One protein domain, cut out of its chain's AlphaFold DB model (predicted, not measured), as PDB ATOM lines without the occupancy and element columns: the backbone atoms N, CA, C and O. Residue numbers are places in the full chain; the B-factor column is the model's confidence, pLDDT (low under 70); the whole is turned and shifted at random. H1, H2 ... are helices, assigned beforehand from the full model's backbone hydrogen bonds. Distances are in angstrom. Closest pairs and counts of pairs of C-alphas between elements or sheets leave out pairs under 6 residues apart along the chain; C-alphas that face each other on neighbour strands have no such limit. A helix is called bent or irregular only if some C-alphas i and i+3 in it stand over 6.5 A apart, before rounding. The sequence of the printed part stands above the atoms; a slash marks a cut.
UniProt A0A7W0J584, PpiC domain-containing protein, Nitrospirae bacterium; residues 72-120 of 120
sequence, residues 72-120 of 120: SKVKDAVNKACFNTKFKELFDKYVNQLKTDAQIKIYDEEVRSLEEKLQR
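What this domain is: This is residues 72 to 120 of the 120 residues of the protein "PpiC domain-containing protein" of Nitrospirae bacterium (UniProt A0A7W0J584). One long helix, H1, and one short helix, H2, make an open V with unequal arms, joined at its point by a short link. The two arms have no contact with each other. The printed part has 49 residues with two named helices, H1 then H2, no named strand, and the class is all helix. It is extended, with a radius of gyration of the C-alphas of 18.5 A, and flat, spanning 54 by 34 by 7 A.

How they stand to each other: Look first at H1, residues 72 to 101; it is apart from H2, residues 108 to 118. In H2 every O i to N i+4 pair is within hydrogen-bond range, and in H1 24 of 26 are.

Where its parts are: Find C-alpha 72 at (10.911, 3.278, 118.829); from there H1 runs 43.3 A to C-alpha 101. H1 is irregular: C-alphas 73 and 76 are 7.4 A apart. H2 runs 15.5 A from C-alpha 108 to C-alpha 118 at (-11.766, 21.020, 81.379).

The domain as a whole: The C-alphas farthest apart, those of Ser 72 and Glu 109, are 54.2 A apart. The printed part has no cut, and residues 72 to 120 stand free. Mean pLDDT of the printed part is 86.3; look at Arg 120, the chain's last residue, for the one value under 70.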
ATOM      1  N   SER A  72       9.737   2.737 119.525       85.88
ATOM      2  CA  SER A  72      10.911   3.278 118.829       85.88
ATOM      3  C   SER A  72      10.879   3.069 117.309       85.88
ATOM      4  O   SER A  72      11.289   3.967 116.577       85.88
ATOM      5  N   LYS A  73      10.345   1.940 116.828       85.75
ATOM      6  CA  LYS A  73      10.238   1.587 115.404       85.75
ATOM      7  C   LYS A  73       9.068   2.273 114.707       85.75
ATOM      8  O   LYS A  73       9.176   2.633 113.539       85.75
ATOM      9  N   VAL A  74       7.967   2.497 115.425       87.81
ATOM     10  CA  VAL A  74       6.733   3.076 114.859       87.81
ATOM     11  C   VAL A  74       6.557   4.568 115.138       87.81
ATOM     12  O   VAL A  74       5.682   5.201 114.549       87.81
ATOM     13  N   LYS A  75       7.389   5.165 116.000       89.56
ATOM     14  CA  LYS A  75       7.287   6.564 116.443       89.56
ATOM     15  C   LYS A  75       7.171   7.549 115.284       89.56
ATOM     16  O   LYS A  75       6.335   8.446 115.335       89.56
ATOM     17  N   ASP A  76       7.985   7.386 114.248       91.44
ATOM     18  CA  ASP A  76       7.994   8.310 113.111       91.44
ATOM     19  C   ASP A  76       6.726   8.186 112.264       91.44
ATOM     20  O   ASP A  76       6.143   9.198 111.865       91.44
ATOM     21  N   ALA A  77       6.243   6.959 112.048       87.00
ATOM     22  CA  ALA A  77       4.987   6.709 111.347       87.00
ATOM     23  C   ALA A  77       3.790   7.286 112.121       87.00
ATOM     24  O   ALA A  77       2.966   7.998 111.541       87.00
ATOM     25  N   VAL A  78       3.740   7.055 113.438       87.69
ATOM     26  CA  VAL A  78       2.706   7.599 114.332       87.69
ATOM     27  C   VAL A  78       2.742   9.125 114.335       87.69
ATOM     28  O   VAL A  78       1.712   9.763 114.123       87.69
ATOM     29  N   ASN A  79       3.923   9.730 114.495       91.94
ATOM     30  CA  ASN A  79       4.081  11.183 114.458       91.94
ATOM     31  C   ASN A  79       3.608  11.765 113.131       91.94
ATOM     32  O   ASN A  79       2.880  12.752 113.134       91.94
ATOM     33  N   LYS A  80       3.974  11.157 112.000       91.50
ATOM     34  CA  LYS A  80       3.552  11.621 110.676       91.50
ATOM     35  C   LYS A  80       2.036  11.540 110.505       91.50
ATOM     36  O   LYS A  80       1.431  12.493 110.016       91.50
ATOM     37  N   ALA A  81       1.420  10.436 110.926       87.50
ATOM     38  CA  ALA A  81      -0.027  10.260 110.863       87.50
ATOM     39  C   ALA A  81      -0.756  11.298 111.734       87.50
ATOM     40  O   ALA A  81      -1.626  12.017 111.243       87.50
ATOM     41  N   CYS A  82      -0.354  11.444 113.001       88.38
ATOM     42  CA  CYS A  82      -0.936  12.427 113.914       88.38
ATOM     43  C   CYS A  82      -0.709  13.868 113.440       88.38
ATOM     44  O   CYS A  82      -1.634  14.681 113.487       88.38
ATOM     45  N   PHE A  83       0.498  14.181 112.963       93.06
ATOM     46  CA  PHE A  83       0.848  15.503 112.457       93.06
ATOM     47  C   PHE A  83      -0.016  15.876 111.260       93.06
ATOM     48  O   PHE A  83      -0.601  16.949 111.268       93.06
ATOM     49  N   ASN A  84      -0.160  14.996 110.268       88.81
ATOM     50  CA  ASN A  84      -0.943  15.295 109.070       88.81
ATOM     51  C   ASN A  84      -2.414  15.567 109.394       88.81
ATOM     52  O   ASN A  84      -2.985  16.517 108.863       88.81
ATOM     53  N   THR A  85      -3.013  14.782 110.291       88.94
ATOM     54  CA  THR A  85      -4.397  15.001 110.729       88.94
ATOM     55  C   THR A  85      -4.543  16.351 111.426       88.94
ATOM     56  O   THR A  85      -5.396  17.152 111.047       88.94
ATOM     57  N   LYS A  86      -3.673  16.653 112.397       91.19
ATOM     58  CA  LYS A  86      -3.727  17.924 113.136       91.19
ATOM     59  C   LYS A  86      -3.386  19.130 112.278       91.19
ATOM     60  O   LYS A  86      -4.029  20.169 112.399       91.19
ATOM     61  N   PHE A  87      -2.414  18.988 111.390       92.81
ATOM     62  CA  PHE A  87      -2.048  20.019 110.438       92.81
ATOM     63  C   PHE A  87      -3.207  20.314 109.493       92.81
ATOM     64  O   PHE A  87      -3.541  21.478 109.328       92.81
ATOM     65  N   LYS A  88      -3.864  19.288 108.936       93.25
ATOM     66  CA  LYS A  88      -5.032  19.469 108.068       93.25
ATOM     67  C   LYS A  88      -6.171  20.188 108.790       93.25
ATOM     68  O   LYS A  88      -6.665  21.181 108.274       93.25
ATOM     69  N   GLU A  89      -6.521  19.758 110.005       93.62
ATOM     70  CA  GLU A  89      -7.545  20.422 110.830       93.62
ATOM     71  C   GLU A  89      -7.235  21.916 111.051       93.62
ATOM     72  O   GLU A  89      -8.106  22.775 110.891       93.62
ATOM     73  N   LEU A  90      -5.987  22.242 111.409       92.75
ATOM     74  CA  LEU A  90      -5.555  23.623 111.643       92.75
ATOM     75  C   LEU A  90      -5.479  24.438 110.350       92.75
ATOM     76  O   LEU A  90      -5.887  25.598 110.335       92.75
ATOM     77  N   PHE A  91      -4.973  23.840 109.278       93.31
ATOM     78  CA  PHE A  91      -4.840  24.466 107.972       93.31
ATOM     79  C   PHE A  91      -6.209  24.806 107.386       93.31
ATOM     80  O   PHE A  91      -6.428  25.949 106.994       93.31
ATOM     81  N   ASP A  92      -7.151  23.863 107.410       94.31
ATOM     82  CA  ASP A  92      -8.519  24.079 106.935       94.31
ATOM     83  C   ASP A  92      -9.190  25.210 107.725       94.31
ATOM     84  O   ASP A  92      -9.817  26.101 107.146       94.31
ATOM     85  N   LYS A  93      -8.997  25.247 109.051       93.38
ATOM     86  CA  LYS A  93      -9.494  26.339 109.896       93.38
ATOM     87  C   LYS A  93      -8.866  27.686 109.531       93.38
ATOM     88  O   LYS A  93      -9.589  28.672 109.408       93.38
ATOM     89  N   TYR A  94      -7.549  27.732 109.349       91.88
ATOM     90  CA  TYR A  94      -6.817  28.951 109.009       91.88
ATOM     91  C   TYR A  94      -7.211  29.493 107.629       91.88
ATOM     92  O   TYR A  94      -7.511  30.675 107.487       91.88
ATOM     93  N   VAL A  95      -7.292  28.624 106.619       92.38
ATOM     94  CA  VAL A  95      -7.738  28.997 105.271       92.38
ATOM     95  C   VAL A  95      -9.174  29.510 105.296       92.38
ATOM     96  O   VAL A  95      -9.473  30.498 104.633       92.38
ATOM     97  N   ASN A  96     -10.062  28.885 106.072       89.94
ATOM     98  CA  ASN A  96     -11.434  29.366 106.208       89.94
ATOM     99  C   ASN A  96     -11.498  30.752 106.859       89.94
ATOM    100  O   ASN A  96     -12.242  31.596 106.371       89.94
ATOM    101  N   GLN A  97     -10.684  31.021 107.885       90.12
ATOM    102  CA  GLN A  97     -10.580  32.361 108.475       90.12
ATOM    103  C   GLN A  97     -10.102  33.393 107.450       90.12
ATOM    104  O   GLN A  97     -10.773  34.399 107.246       90.12
ATOM    105  N   LEU A  98      -9.020  33.104 106.720       90.12
ATOM    106  CA  LEU A  98      -8.525  33.997 105.667       90.12
ATOM    107  C   LEU A  98      -9.571  34.260 104.579       90.12
ATOM    108  O   LEU A  98      -9.668  35.376 104.077       90.12
ATOM    109  N   LYS A  99     -10.363  33.246 104.215       87.56
ATOM    110  CA  LYS A  99     -11.458  33.400 103.252       87.56
ATOM    111  C   LYS A  99     -12.588  34.279 103.779       87.56
ATOM    112  O   LYS A  99     -13.184  34.997 102.987       87.56
ATOM    113  N   THR A 100     -12.901  34.205 105.073       85.81
ATOM    114  CA  THR A 100     -13.907  35.069 105.709       85.81
ATOM    115  C   THR A 100     -13.428  36.516 105.810       85.81
ATOM    116  O   THR A 100     -14.209  37.429 105.558       85.81
ATOM    117  N   ASP A 101     -12.155  36.724 106.139       86.62
ATOM    118  CA  ASP A 101     -11.581  38.061 106.321       86.62
ATOM    119  C   ASP A 101     -11.297  38.769 104.985       86.62
ATOM    120  O   ASP A 101     -11.262  40.000 104.910       86.62
ATOM    121  N   ALA A 102     -11.108  38.006 103.907       83.56
ATOM    122  CA  ALA A 102     -10.905  38.542 102.571       83.56
ATOM    123  C   ALA A 102     -12.236  38.852 101.864       83.56
ATOM    124  O   ALA A 102     -13.175  38.058 101.871       83.56
ATOM    125  N   GLN A 103     -12.300  39.974 101.138       76.12
ATOM    126  CA  GLN A 103     -13.365  40.189 100.152       76.12
ATOM    127  C   GLN A 103     -13.127  39.301  98.926       76.12
ATOM    128  O   GLN A 103     -12.458  39.696  97.970       76.12
ATOM    129  N   ILE A 104     -13.691  38.097  98.948       80.00
ATOM    130  CA  ILE A 104     -13.651  37.170  97.819       80.00
ATOM    131  C   ILE A 104     -14.888  37.401  96.948       80.00
ATOM    132  O   ILE A 104     -16.016  37.173  97.379       80.00
ATOM    133  N   LYS A 105     -14.676  37.843  95.703       81.19
ATOM    134  CA  LYS A 105     -15.709  37.844  94.659       81.19
ATOM    135  C   LYS A 105     -15.541  36.595  93.806       81.19
ATOM    136  O   LYS A 105     -14.535  36.456  93.116       81.19
ATOM    137  N   ILE A 106     -16.516  35.697  93.887       79.88
ATOM    138  CA  ILE A 106     -16.599  34.513  93.033       79.88
ATOM    139  C   ILE A 106     -17.484  34.884  91.845       79.88
ATOM    140  O   ILE A 106     -18.596  35.372  92.037       79.88
ATOM    141  N   TYR A 107     -16.969  34.694  90.634       83.94
ATOM    142  CA  TYR A 107     -17.731  34.908  89.411       83.94
ATOM    143  C   TYR A 107     -18.176  33.551  88.855       83.94
ATOM    144  O   TYR A 107     -17.415  32.852  88.186       83.94
ATOM    145  N   ASP A 108     -19.394  33.146  89.219       81.19
ATOM    146  CA  ASP A 108     -19.903  31.788  88.986       81.19
ATOM    147  C   ASP A 108     -20.004  31.412  87.497       81.19
ATOM    148  O   ASP A 108     -19.805  30.246  87.150       81.19
ATOM    149  N   GLU A 109     -20.275  32.369  86.601       83.25
ATOM    150  CA  GLU A 109     -20.358  32.091  85.158       83.25
ATOM    151  C   GLU A 109     -18.995  31.737  84.551       83.25
ATOM    152  O   GLU A 109     -18.888  30.743  83.827       83.25
ATOM    153  N   GLU A 110     -17.932  32.486  84.864       82.75
ATOM    154  CA  GLU A 110     -16.588  32.168  84.378       82.75
ATOM    155  C   GLU A 110     -16.095  30.828  84.927       82.75
ATOM    156  O   GLU A 110     -15.531  30.037  84.165       82.75
ATOM    157  N   VAL A 111     -16.349  30.546  86.210       83.19
ATOM    158  CA  VAL A 111     -15.977  29.274  86.855       83.19
ATOM    159  C   VAL A 111     -16.662  28.101  86.157       83.19
ATOM    160  O   VAL A 111     -15.986  27.164  85.730       83.19
ATOM    161  N   ARG A 112     -17.975  28.187  85.932       80.25
ATOM    162  CA  ARG A 112     -18.743  27.142  85.244       80.25
ATOM    163  C   ARG A 112     -18.272  26.929  83.803       80.25
ATOM    164  O   ARG A 112     -18.127  25.794  83.359       80.25
ATOM    165  N   SER A 113     -17.951  28.011  83.089       84.38
ATOM    166  CA  SER A 113     -17.425  27.933  81.718       84.38
ATOM    167  C   SER A 113     -16.035  27.281  81.627       84.38
ATOM    168  O   SER A 113     -15.685  26.696  80.600       84.38
ATOM    169  N   LEU A 114     -15.222  27.400  82.682       85.12
ATOM    170  CA  LEU A 114     -13.901  26.779  82.795       85.12
ATOM    171  C   LEU A 114     -14.014  25.286  83.103       85.12
ATOM    172  O   LEU A 114     -13.327  24.486  82.469       85.12
ATOM    173  N   GLU A 115     -14.900  24.905  84.022       84.50
ATOM    174  CA  GLU A 115     -15.162  23.502  84.362       84.50
ATOM    175  C   GLU A 115     -15.675  22.711  83.150       84.50
ATOM    176  O   GLU A 115     -15.168  21.629  82.856       84.50
ATOM    177  N   GLU A 116     -16.599  23.286  82.375       86.06
ATOM    178  CA  GLU A 116     -17.120  22.676  81.142       86.06
ATOM    179  C   GLU A 116     -16.046  22.496  80.053       86.06
ATOM    180  O   GLU A 116     -16.115  21.556  79.261       86.06
ATOM    181  N   LYS A 117     -15.034  23.376  80.009       85.31
ATOM    182  CA  LYS A 117     -13.895  23.265  79.081       85.31
ATOM    183  C   LYS A 117     -12.866  22.226  79.515       85.31
ATOM    184  O   LYS A 117     -12.210  21.663  78.651       85.31
ATOM    185  N   LEU A 118     -12.705  21.999  80.817       82.69
ATOM    186  CA  LEU A 118     -11.766  21.020  81.379       82.69
ATOM    187  C   LEU A 118     -12.303  19.581  81.347       82.69
ATOM    188  O   LEU A 118     -11.519  18.642  81.432       82.69
ATOM    189  N   GLN A 119     -13.623  19.403  81.235       73.00
ATOM    190  CA  GLN A 119     -14.272  18.093  81.093       73.00
ATOM    191  C   GLN A 119     -14.421  17.616  79.633       73.00
ATOM    192  O   GLN A 119     -14.989  16.546  79.404       73.00
ATOM    193  N   ARG A 120     -13.933  18.384  78.652       50.41
ATOM    194  CA  ARG A 120     -13.866  18.013  77.229       50.41
ATOM    195  C   ARG A 120     -12.434  17.716  76.811       50.41
ATOM    196  O   ARG A 120     -12.280  16.829  75.945       50.41
TER     197      ARG A 120